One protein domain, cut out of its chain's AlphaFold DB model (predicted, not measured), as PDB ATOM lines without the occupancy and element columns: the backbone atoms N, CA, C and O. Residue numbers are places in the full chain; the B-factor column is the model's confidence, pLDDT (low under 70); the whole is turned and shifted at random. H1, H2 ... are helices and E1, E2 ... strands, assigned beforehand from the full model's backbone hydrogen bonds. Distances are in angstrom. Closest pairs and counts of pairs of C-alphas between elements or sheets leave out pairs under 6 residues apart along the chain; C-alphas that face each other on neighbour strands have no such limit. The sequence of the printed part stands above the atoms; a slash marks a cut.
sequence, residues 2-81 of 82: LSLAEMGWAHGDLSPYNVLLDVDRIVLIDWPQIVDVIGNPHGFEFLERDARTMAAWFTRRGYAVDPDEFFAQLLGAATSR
ATOM      1  N   LEU A   2     236.303 151.376 119.703       95.25
ATOM      2  CA  LEU A   2     237.702 150.986 119.442       95.25
ATOM      3  C   LEU A   2     237.899 150.310 118.079       95.25
ATOM      4  O   LEU A   2     238.655 150.826 117.273       95.25
ATOM      5  N   SER A   3     237.130 149.266 117.757       94.25
ATOM      6  CA  SER A   3     237.248 148.591 116.453       94.25
ATOM      7  C   SER A   3     237.004 149.510 115.251       94.25
ATOM      8  O   SER A   3     237.599 149.314 114.200       94.25
ATOM      9  N   LEU A   4     236.128 150.514 115.387       94.00
ATOM     10  CA  LEU A   4     235.861 151.486 114.324       94.00
ATOM     11  C   LEU A   4     237.041 152.459 114.179       94.00
ATOM     12  O   LEU A   4     237.529 152.667 113.070       94.00
ATOM     13  N   ALA A   5     237.553 152.953 115.309       95.81
ATOM     14  CA  ALA A   5     238.734 153.803 115.365       95.81
ATOM     15  C   ALA A   5     239.971 153.086 114.798       95.81
ATOM     16  O   ALA A   5     240.633 153.647 113.942       95.81
ATOM     17  N   GLU A   6     240.226 151.821 115.149       95.81
ATOM     18  CA  GLU A   6     241.303 150.985 114.574       95.81
ATOM     19  C   GLU A   6     241.210 150.827 113.045       95.81
ATOM     20  O   GLU A   6     242.191 150.506 112.372       95.81
ATOM     21  N   MET A   7     240.026 151.007 112.462       94.44
ATOM     22  CA  MET A   7     239.834 151.014 111.010       94.44
ATOM     23  C   MET A   7     239.998 152.410 110.386       94.44
ATOM     24  O   MET A   7     239.879 152.529 109.171       94.44
ATOM     25  N   GLY A   8     240.294 153.438 111.186       95.50
ATOM     26  CA  GLY A   8     240.450 154.830 110.760       95.50
ATOM     27  C   GLY A   8     239.145 155.625 110.719       95.50
ATOM     28  O   GLY A   8     239.120 156.705 110.139       95.50
ATOM     29  N   TRP A   9     238.062 155.120 111.316       96.00
ATOM     30  CA  TRP A   9     236.728 155.708 111.180       96.00
ATOM     31  C   TRP A   9     236.169 156.245 112.504       96.00
ATOM     32  O   TRP A   9     236.286 155.615 113.558       96.00
ATOM     33  N   ALA A  10     235.488 157.385 112.429       96.56
ATOM     34  CA  ALA A  10     234.540 157.867 113.427       96.56
ATOM     35  C   ALA A  10     233.129 157.705 112.860       96.56
ATOM     36  O   ALA A  10     232.932 157.867 111.658       96.56
ATOM     37  N   HIS A  11     232.141 157.389 113.698       96.25
ATOM     38  CA  HIS A  11     230.756 157.299 113.217       96.25
ATOM     39  C   HIS A  11     230.266 158.672 112.759       96.25
ATOM     40  O   HIS A  11     229.516 158.760 111.795       96.25
ATOM     41  N   GLY A  12     230.761 159.727 113.403       94.69
ATOM     42  CA  GLY A  12     230.561 161.092 112.974       94.69
ATOM     43  C   GLY A  12     229.352 161.730 113.617       94.69
ATOM     44  O   GLY A  12     229.391 162.940 113.747       94.69
ATOM     45  N   ASP A  13     228.341 160.976 114.072       95.44
ATOM     46  CA  ASP A  13     227.180 161.435 114.859       95.44
ATOM     47  C   ASP A  13     226.734 160.406 115.908       95.44
ATOM     48  O   ASP A  13     225.543 160.154 116.109       95.44
ATOM     49  N   LEU A  14     227.688 159.766 116.586       96.00
ATOM     50  CA  LEU A  14     227.370 158.667 117.487       96.00
ATOM     51  C   LEU A  14     226.672 159.145 118.754       96.00
ATOM     52  O   LEU A  14     227.171 159.972 119.519       96.00
ATOM     53  N   SER A  15     225.555 158.497 119.048       95.38
ATOM     54  CA  SER A  15     224.810 158.650 120.280       95.38
ATOM     55  C   SER A  15     224.196 157.308 120.710       95.38
ATOM     56  O   SER A  15     224.156 156.335 119.962       95.38
ATOM     57  N   PRO A  16     223.638 157.225 121.921       95.00
ATOM     58  CA  PRO A  16     222.893 156.048 122.365       95.00
ATOM     59  C   PRO A  16     221.640 155.739 121.527       95.00
ATOM     60  O   PRO A  16     221.119 154.634 121.619       95.00
ATOM     61  N   TYR A  17     221.125 156.695 120.744       94.25
ATOM     62  CA  TYR A  17     219.916 156.507 119.932       94.25
ATOM     63  C   TYR A  17     220.181 155.743 118.627       94.25
ATOM     64  O   TYR A  17     219.277 155.110 118.090       94.25
ATOM     65  N   ASN A  18     221.421 155.768 118.142       95.19
ATOM     66  CA  ASN A  18     221.911 155.051 116.961       95.19
ATOM     67  C   ASN A  18     222.778 153.829 117.338       95.19
ATOM     68  O   ASN A  18     223.514 153.286 116.512       95.19
ATOM     69  N   VAL A  19     222.626 153.350 118.578       95.12
ATOM     70  CA  VAL A  19     223.208 152.109 119.098       95.12
ATOM     71  C   VAL A  19     222.069 151.177 119.509       95.12
ATOM     72  O   VAL A  19     221.351 151.442 120.471       95.12
ATOM     73  N   LEU A  20     221.908 150.068 118.793       95.94
ATOM     74  CA  LEU A  20     220.920 149.039 119.111       95.94
ATOM     75  C   LEU A  20     221.585 147.869 119.840       95.94
ATOM     76  O   LEU A  20     222.729 147.518 119.557       95.94
ATOM     77  N   LEU A  21     220.843 147.243 120.751       94.94
ATOM     78  CA  LEU A  21     221.203 145.965 121.354       94.94
ATOM     79  C   LEU A  21     220.295 144.892 120.759       94.94
ATOM     80  O   LEU A  21     219.079 144.954 120.926       94.94
ATOM     81  N   ASP A  22     220.887 143.923 120.074       94.38
ATOM     82  CA  ASP A  22     220.175 142.787 119.502       94.38
ATOM     83  C   ASP A  22     220.718 141.498 120.114       94.38
ATOM     84  O   ASP A  22     221.824 141.077 119.795       94.38
ATOM     85  N   VAL A  23     219.945 140.911 121.031       92.75
ATOM     86  CA  VAL A  23     220.310 139.747 121.856       92.75
ATOM     87  C   VAL A  23     221.628 139.956 122.617       92.75
ATOM     88  O   VAL A  23     221.610 140.413 123.758       92.75
ATOM     89  N   ASP A  24     222.757 139.634 121.996       93.62
ATOM     90  CA  ASP A  24     224.112 139.662 122.545       93.62
ATOM     91  C   ASP A  24     225.075 140.559 121.745       93.62
ATOM     92  O   ASP A  24     226.250 140.676 122.099       93.62
ATOM     93  N   ARG A  25     224.594 141.234 120.693       92.44
ATOM     94  CA  ARG A  25     225.399 142.119 119.842       92.44
ATOM     95  C   ARG A  25     224.966 143.576 119.925       92.44
ATOM     96  O   ARG A  25     223.781 143.906 119.958       92.44
ATOM     97  N   ILE A  26     225.960 144.459 119.878       93.19
ATOM     98  CA  ILE A  26     225.757 145.891 119.664       93.19
ATOM     99  C   ILE A  26     225.760 146.163 118.160       93.19
ATOM    100  O   ILE A  26     226.707 145.799 117.463       93.19
ATOM    101  N   VAL A  27     224.718 146.831 117.667       93.38
ATOM    102  CA  VAL A  27     224.569 147.222 116.263       93.38
ATOM    103  C   VAL A  27     224.594 148.743 116.163       93.38
ATOM    104  O   VAL A  27     223.730 149.423 116.715       93.38
ATOM    105  N   LEU A  28     225.585 149.279 115.448       93.19
ATOM    106  CA  LEU A  28     225.646 150.700 115.101       93.19
ATOM    107  C   LEU A  28     224.863 150.937 113.808       93.19
ATOM    108  O   LEU A  28     225.118 150.266 112.803       93.19
ATOM    109  N   ILE A  29     223.923 151.877 113.838       94.06
ATOM    110  CA  ILE A  29     223.089 152.249 112.686       94.06
ATOM    111  C   ILE A  29     223.390 153.680 112.231       94.06
ATOM    112  O   ILE A  29     224.218 154.358 112.828       94.06
ATOM    113  N   ASP A  30     222.706 154.128 111.176       92.06
ATOM    114  CA  ASP A  30     222.841 155.483 110.623       92.06
ATOM    115  C   ASP A  30     224.263 155.797 110.112       92.06
ATOM    116  O   ASP A  30     224.937 156.727 110.538       92.06
ATOM    117  N   TRP A  31     224.731 154.949 109.189       89.06
ATOM    118  CA  TRP A  31     226.070 154.992 108.585       89.06
ATOM    119  C   TRP A  31     226.397 156.132 107.601       89.06
ATOM    120  O   TRP A  31     227.591 156.333 107.375       89.06
ATOM    121  N   PRO A  32     225.452 156.876 106.984       89.62
ATOM    122  CA  PRO A  32     225.814 157.928 106.028       89.62
ATOM    123  C   PRO A  32     226.742 159.019 106.585       89.62
ATOM    124  O   PRO A  32     227.358 159.726 105.794       89.62
ATOM    125  N   GLN A  33     226.838 159.159 107.912       87.12
ATOM    126  CA  GLN A  33     227.622 160.198 108.590       87.12
ATOM    127  C   GLN A  33     229.073 159.803 108.911       87.12
ATOM    128  O   GLN A  33     229.780 160.600 109.520       87.12
ATOM    129  N   ILE A  34     229.532 158.611 108.509       95.06
ATOM    130  CA  ILE A  34     230.885 158.124 108.818       95.06
ATOM    131  C   ILE A  34     231.985 159.067 108.314       95.06
ATOM    132  O   ILE A  34     231.958 159.542 107.177       95.06
ATOM    133  N   VAL A  35     232.992 159.299 109.157       96.38
ATOM    134  CA  VAL A  35     234.105 160.214 108.887       96.38
ATOM    135  C   VAL A  35     235.433 159.469 108.942       96.38
ATOM    136  O   VAL A  35     235.710 158.747 109.900       96.38
ATOM    137  N   ASP A  36     236.271 159.675 107.924       96.38
ATOM    138  CA  ASP A  36     237.685 159.287 107.962       96.38
ATOM    139  C   ASP A  36     238.417 160.172 108.979       96.38
ATOM    140  O   ASP A  36     238.504 161.389 108.807       96.38
ATOM    141  N   VAL A  37     238.924 159.567 110.051       96.62
ATOM    142  CA  VAL A  37     239.558 160.280 111.168       96.62
ATOM    143  C   VAL A  37     240.858 160.960 110.736       96.62
ATOM    144  O   VAL A  37     241.185 162.018 111.268       96.62
ATOM    145  N   ILE A  38     241.587 160.370 109.787       94.69
ATOM    146  CA  ILE A  38     242.905 160.847 109.347       94.69
ATOM    147  C   ILE A  38     242.780 161.728 108.103       94.69
ATOM    148  O   ILE A  38     243.444 162.757 107.994       94.69
ATOM    149  N   GLY A  39     241.931 161.329 107.155       94.69
ATOM    150  CA  GLY A  39     241.748 162.007 105.874       94.69
ATOM    151  C   GLY A  39     240.865 163.255 105.936       94.69
ATOM    152  O   GLY A  39     240.958 164.107 105.051       94.69
ATOM    153  N   ASN A  40     240.012 163.394 106.955       95.56
ATOM    154  CA  ASN A  40     239.177 164.580 107.137       95.56
ATOM    155  C   ASN A  40     239.880 165.608 108.050       95.56
ATOM    156  O   ASN A  40     240.244 165.250 109.170       95.56
ATOM    157  N   PRO A  41     239.993 166.893 107.654       95.94
ATOM    158  CA  PRO A  41     240.554 167.950 108.505       95.94
ATOM    159  C   PRO A  41     239.906 168.074 109.892       95.94
ATOM    160  O   PRO A  41     240.563 168.505 110.833       95.94
ATOM    161  N   HIS A  42     238.638 167.679 110.016       96.62
ATOM    162  CA  HIS A  42     237.866 167.701 111.261       96.62
ATOM    163  C   HIS A  42     237.677 166.302 111.871       96.62
ATOM    164  O   HIS A  42     236.886 166.131 112.796       96.62
ATOM    165  N   GLY A  43     238.372 165.276 111.368       96.50
ATOM    166  CA  GLY A  43     238.173 163.880 111.768       96.50
ATOM    167  C   GLY A  43     238.339 163.641 113.272       96.50
ATOM    168  O   GLY A  43     237.524 162.946 113.884       96.50
ATOM    169  N   PHE A  44     239.332 164.281 113.897       96.75
ATOM    170  CA  PHE A  44     239.535 164.205 115.348       96.75
ATOM    171  C   PHE A  44     238.406 164.859 116.148       96.75
ATOM    172  O   PHE A  44     238.008 164.311 117.172       96.75
ATOM    173  N   GLU A  45     237.851 165.975 115.669       97.81
ATOM    174  CA  GLU A  45     236.730 166.660 116.328       97.81
ATOM    175  C   GLU A  45     235.472 165.779 116.327       97.81
ATOM    176  O   GLU A  45     234.770 165.679 117.335       97.81
ATOM    177  N   PHE A  46     235.206 165.077 115.218       97.44
ATOM    178  CA  PHE A  46     234.107 164.112 115.134       97.44
ATOM    179  C   PHE A  46     234.313 162.919 116.072       97.44
ATOM    180  O   PHE A  46     233.388 162.533 116.789       97.44
ATOM    181  N   LEU A  47     235.529 162.366 116.125       97.50
ATOM    182  CA  LEU A  47     235.852 161.267 117.036       97.50
ATOM    183  C   LEU A  47     235.705 161.682 118.509       97.50
ATOM    184  O   LEU A  47     235.158 160.927 119.316       97.50
ATOM    185  N   GLU A  48     236.160 162.885 118.859       98.06
ATOM    186  CA  GLU A  48     236.018 163.452 120.201       98.06
ATOM    187  C   GLU A  48     234.545 163.648 120.568       98.06
ATOM    188  O   GLU A  48     234.113 163.272 121.662       98.06
ATOM    189  N   ARG A  49     233.742 164.186 119.645       97.69
ATOM    190  CA  ARG A  49     232.303 164.380 119.838       97.69
ATOM    191  C   ARG A  49     231.580 163.068 120.129       97.69
ATOM    192  O   ARG A  49     230.800 163.003 121.087       97.69
ATOM    193  N   ASP A  50     231.854 162.037 119.336       97.31
ATOM    194  CA  ASP A  50     231.297 160.696 119.522       97.31
ATOM    195  C   ASP A  50     231.690 160.138 120.904       97.31
ATOM    196  O   ASP A  50     230.842 159.653 121.661       97.31
ATOM    197  N   ALA A  51     232.975 160.256 121.268       97.94
ATOM    198  CA  ALA A  51     233.514 159.782 122.542       97.94
ATOM    199  C   ALA A  51     232.843 160.468 123.738       97.94
ATOM    200  O   ALA A  51     232.339 159.796 124.643       97.94
ATOM    201  N   ARG A  52     232.769 161.804 123.718       98.19
ATOM    202  CA  ARG A  52     232.141 162.609 124.774       98.19
ATOM    203  C   ARG A  52     230.655 162.301 124.914       98.19
ATOM    204  O   ARG A  52     230.163 162.181 126.036       98.19
ATOM    205  N   THR A  53     229.941 162.135 123.802       97.94
ATOM    206  CA  THR A  53     228.500 161.838 123.809       97.94
ATOM    207  C   THR A  53     228.215 160.494 124.472       97.94
ATOM    208  O   THR A  53     227.348 160.401 125.352       97.94
ATOM    209  N   MET A  54     228.982 159.465 124.111       97.56
ATOM    210  CA  MET A  54     228.847 158.132 124.696       97.56
ATOM    211  C   MET A  54     229.290 158.105 126.161       97.56
ATOM    212  O   MET A  54     228.541 157.608 127.005       97.56
ATOM    213  N   ALA A  55     230.443 158.699 126.491       98.00
ATOM    214  CA  ALA A  55     230.930 158.807 127.865       98.00
ATOM    215  C   ALA A  55     229.893 159.489 128.767       98.00
ATOM    216  O   ALA A  55     229.493 158.934 129.787       98.00
ATOM    217  N   ALA A  56     229.355 160.636 128.340       98.00
ATOM    218  CA  ALA A  56     228.337 161.356 129.093       98.00
ATOM    219  C   ALA A  56     227.070 160.514 129.322       98.00
ATOM    220  O   ALA A  56     226.452 160.609 130.384       98.00
ATOM    221  N   TRP A  57     226.655 159.695 128.352       97.62
ATOM    222  CA  TRP A  57     225.505 158.813 128.538       97.62
ATOM    223  C   TRP A  57     225.764 157.716 129.570       97.62
ATOM    224  O   TRP A  57     224.932 157.534 130.460       97.62
ATOM    225  N   PHE A  58     226.906 157.028 129.498       97.44
ATOM    226  CA  PHE A  58     227.262 155.992 130.473       97.44
ATOM    227  C   PHE A  58     227.448 156.575 131.877       97.44
ATOM    228  O   PHE A  58     226.941 156.004 132.846       97.44
ATOM    229  N   THR A  59     228.053 157.758 131.988       97.88
ATOM    230  CA  THR A  59     228.191 158.469 133.264       97.88
ATOM    231  C   THR A  59     226.839 158.788 133.894       97.88
ATOM    232  O   THR A  59     226.631 158.526 135.078       97.88
ATOM    233  N   ARG A  60     225.848 159.225 133.103       97.56
ATOM    234  CA  ARG A  60     224.466 159.412 133.594       97.56
ATOM    235  C   ARG A  60     223.783 158.115 134.044       97.56
ATOM    236  O   ARG A  60     222.770 158.184 134.735       97.56
ATOM    237  N   ARG A  61     224.296 156.944 133.659       97.31
ATOM    238  CA  ARG A  61     223.809 155.625 134.102       97.31
ATOM    239  C   ARG A  61     224.579 155.064 135.303       97.31
ATOM    240  O   ARG A  61     224.278 153.954 135.727       97.31
ATOM    241  N   GLY A  62     225.508 155.834 135.872       98.06
ATOM    242  CA  GLY A  62     226.251 155.469 137.080       98.06
ATOM    243  C   GLY A  62     227.592 154.780 136.824       98.06
ATOM    244  O   GLY A  62     228.215 154.317 137.775       98.06
ATOM    245  N   TYR A  63     228.054 154.717 135.573       97.88
ATOM    246  CA  TYR A  63     229.393 154.219 135.254       97.88
ATOM    247  C   TYR A  63     230.422 155.347 135.369       97.88
ATOM    248  O   TYR A  63     230.186 156.453 134.898       97.88
ATOM    249  N   ALA A  64     231.579 155.080 135.968       96.62
ATOM    250  CA  ALA A  64     232.682 156.037 135.973       96.62
ATOM    251  C   ALA A  64     233.395 155.989 134.614       96.62
ATOM    252  O   ALA A  64     234.198 155.091 134.374       96.62
ATOM    253  N   VAL A  65     233.059 156.923 133.723       97.44
ATOM    254  CA  VAL A  65     233.708 157.071 132.414       97.44
ATOM    255  C   VAL A  65     234.312 158.465 132.311       97.44
ATOM    256  O   VAL A  65     233.586 159.461 132.353       97.44
ATOM    257  N   ASP A  66     235.634 158.522 132.172       97.56
ATOM    258  CA  ASP A  66     236.357 159.751 131.866       97.56
ATOM    259  C   ASP A  66     236.329 159.989 130.341       97.56
ATOM    260  O   ASP A  66     236.784 159.133 129.574       97.56
ATOM    261  N   PRO A  67     235.751 161.107 129.867       96.62
ATOM    262  CA  PRO A  67     235.632 161.375 128.440       96.62
ATOM    263  C   PRO A  67     236.979 161.649 127.759       96.62
ATOM    264  O   PRO A  67     237.124 161.312 126.584       96.62
ATOM    265  N   ASP A  68     237.942 162.245 128.462       97.69
ATOM    266  CA  ASP A  68     239.243 162.602 127.901       97.69
ATOM    267  C   ASP A  68     240.132 161.357 127.810       97.69
ATOM    268  O   ASP A  68     240.775 161.129 126.784       97.69
ATOM    269  N   GLU A  69     240.097 160.490 128.829       97.94
ATOM    270  CA  GLU A  69     240.762 159.183 128.780       97.94
ATOM    271  C   GLU A  69     240.175 158.310 127.664       97.94
ATOM    272  O   GLU A  69     240.913 157.723 126.868       97.94
ATOM    273  N   PHE A  70     238.844 158.252 127.562       97.88
ATOM    274  CA  PHE A  70     238.185 157.459 126.531       97.88
ATOM    275  C   PHE A  70     238.519 157.964 125.125       97.88
ATOM    276  O   PHE A  70     238.842 157.168 124.242       97.88
ATOM    277  N   PHE A  71     238.508 159.283 124.915       98.06
ATOM    278  CA  PHE A  71     238.934 159.873 123.651       98.06
ATOM    279  C   PHE A  71     240.402 159.561 123.334       98.06
ATOM    280  O   PHE A  71     240.698 159.135 122.218       98.06
ATOM    281  N   ALA A  72     241.312 159.692 124.304       97.88
ATOM    282  CA  ALA A  72     242.728 159.388 124.107       97.88
ATOM    283  C   ALA A  72     242.956 157.932 123.663       97.88
ATOM    284  O   ALA A  72     243.761 157.682 122.762       97.88
ATOM    285  N   GLN A  73     242.211 156.975 124.227       97.69
ATOM    286  CA  GLN A  73     242.259 155.572 123.798       97.69
ATOM    287  C   GLN A  73     241.807 155.400 122.340       97.69
ATOM    288  O   GLN A  73     242.457 154.694 121.569       97.69
ATOM    289  N   LEU A  74     240.716 156.061 121.939       97.75
ATOM    290  CA  LEU A  74     240.216 156.007 120.563       97.75
ATOM    291  C   LEU A  74     241.185 156.663 119.573       97.75
ATOM    292  O   LEU A  74     241.411 156.124 118.493       97.75
ATOM    293  N   LEU A  75     241.787 157.793 119.944       97.12
ATOM    294  CA  LEU A  75     242.777 158.479 119.121       97.12
ATOM    295  C   LEU A  75     244.040 157.628 118.935       97.12
ATOM    296  O   LEU A  75     244.549 157.504 117.818       97.12
ATOM    297  N   GLY A  76     244.520 156.991 120.006       96.81
ATOM    298  CA  GLY A  76     245.631 156.044 119.929       96.81
ATOM    299  C   GLY A  76     245.310 154.869 119.003       96.81
ATOM    300  O   GLY A  76     246.120 154.514 118.150       96.81
ATOM    301  N   ALA A  77     244.097 154.320 119.093       96.50
ATOM    302  CA  ALA A  77     243.641 153.260 118.199       96.50
ATOM    303  C   ALA A  77     243.599 153.712 116.726       96.50
ATOM    304  O   ALA A  77     244.106 153.001 115.858       96.50
ATOM    305  N   ALA A  78     243.071 154.909 116.448       95.25
ATOM    306  CA  ALA A  78     242.963 155.452 115.092       95.25
ATOM    307  C   ALA A  78     244.304 155.768 114.432       95.25
ATOM    308  O   ALA A  78     244.449 155.621 113.220       95.25
ATOM    309  N   THR A  79     245.294 156.166 115.224       93.75
ATOM    310  CA  THR A  79     246.633 156.506 114.730       93.75
ATOM    311  C   THR A  79     247.586 155.310 114.706       93.75
ATOM    312  O   THR A  79     248.564 155.341 113.977       93.75
ATOM    313  N   SER A  80     247.287 154.216 115.419       89.50
ATOM    314  CA  SER A  80     248.166 153.033 115.524       89.50
ATOM    315  C   SER A  80     248.483 152.315 114.203       89.50
ATOM    316  O   SER A  80     249.425 151.525 114.143       89.50
ATOM    317  N   ARG A  81     247.683 152.548 113.160       71.88
ATOM    318  CA  ARG A  81     247.785 151.880 111.855       71.88
ATOM    319  C   ARG A  81     248.459 152.714 110.766       71.88
ATOM    320  O   ARG A  81     248.591 152.209 109.652       71.88
TER     321      ARG A  81
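This is residues 2 to 81 of the 82 residues of the protein "RIO1 family protein" of bacterium ADurb.BinA028 (UniProt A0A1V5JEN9). Picture a helical hairpin, the long helix H2 with H3 folded back beside it at a slant, with the short helix H1 packed on H3. The unnamed residues 10 to 15 run along one side of H2, and a small hairpin of two strands, E1 and E2, lies away from the helices, with residues 21 to 26 sticking out. The printed part has 80 residues with three named helices and two named strands, in the order H1, E1, E2, H2, H3; the sheet has the order E1 - E2 and is antiparallel, and the class is mostly helix. The whole is compact, with a radius of gyration of the C-alphas of 12.3 A, and its C-alphas span 33 by 26 by 19 A.

Start at the first printed residue: find C-alpha 2 at (237.702, 150.986, 119.442), where H1 begins, and follow H1 through residues 2 to 5. Read on past residues 6 to 18, a stretch with no named element, to E1, residues 19 to 22, which is 9.8 A from first to last C-alpha. E2, residues 25 to 28, comes after two residues and is also 9.8 A long. Residues 29 to 42 are again a stretch with no named element, and then C-alpha 43 at (238.173, 163.880, 111.768) opens H2, residues 43 to 60, the longest helix with 18 residues and 26.2 A. Last comes H3, residues 67 to 79, which runs 18.2 A and ends at C-alpha 79 at (246.633, 156.506, 114.730).

Look first from H1 to H3: they touch, with the closest C-alphas, those of Ala 5 and Ala 78, 4.5 A apart. H3 touches H1 with residues 73 to 78 alone. H1 and H2 are apart, but only just, their closest C-alphas being 8.2 A apart. Next, in residues 9 to 10 and 35 to 36, you meet a short antiparallel pairing between the two long unnamed stretches. E1 and E2 form a hairpin of antiparallel neighbours, with 149 degrees between their directions. In it the C-alphas of Leu 20 and Val 27 face each other at 5.0 A; look there for N 20 and O 27, within hydrogen-bond range at 2.8 A, and for N 22 and O 25 at 2.9 A. E1 is apart from H2 and from H3, and E2 is apart from H1 and from H3. H2 and H3 form a helical hairpin: they touch, with the closest C-alphas, those of Arg 52 and Pro 67, 5.2 A apart. They run opposite ways at a steep tilt of 38 degrees, only just past shallow. In H2 and H3 every O i to N i+4 pair is within hydrogen-bond range; H1, with four residues, is too short for such a pair, and its one O i to N i+3 pair is within range.

The two C-alphas farthest apart are those of Val 23 and Pro 41, at 37.2 A, while those of the first and last printed residues, Leu 2 and Arg 81, are 12.7 A apart. The printed part has no cut. The links from H1 to E1, 13 residues, and from E2 to H2, 14 residues, are long; the link from E1 to E2 is tight, and the six-residue link from H2 to H3 is short. In the B-factor column the mean pLDDT of the printed part is 95.5, and no printed residue of this predicted model is under 70.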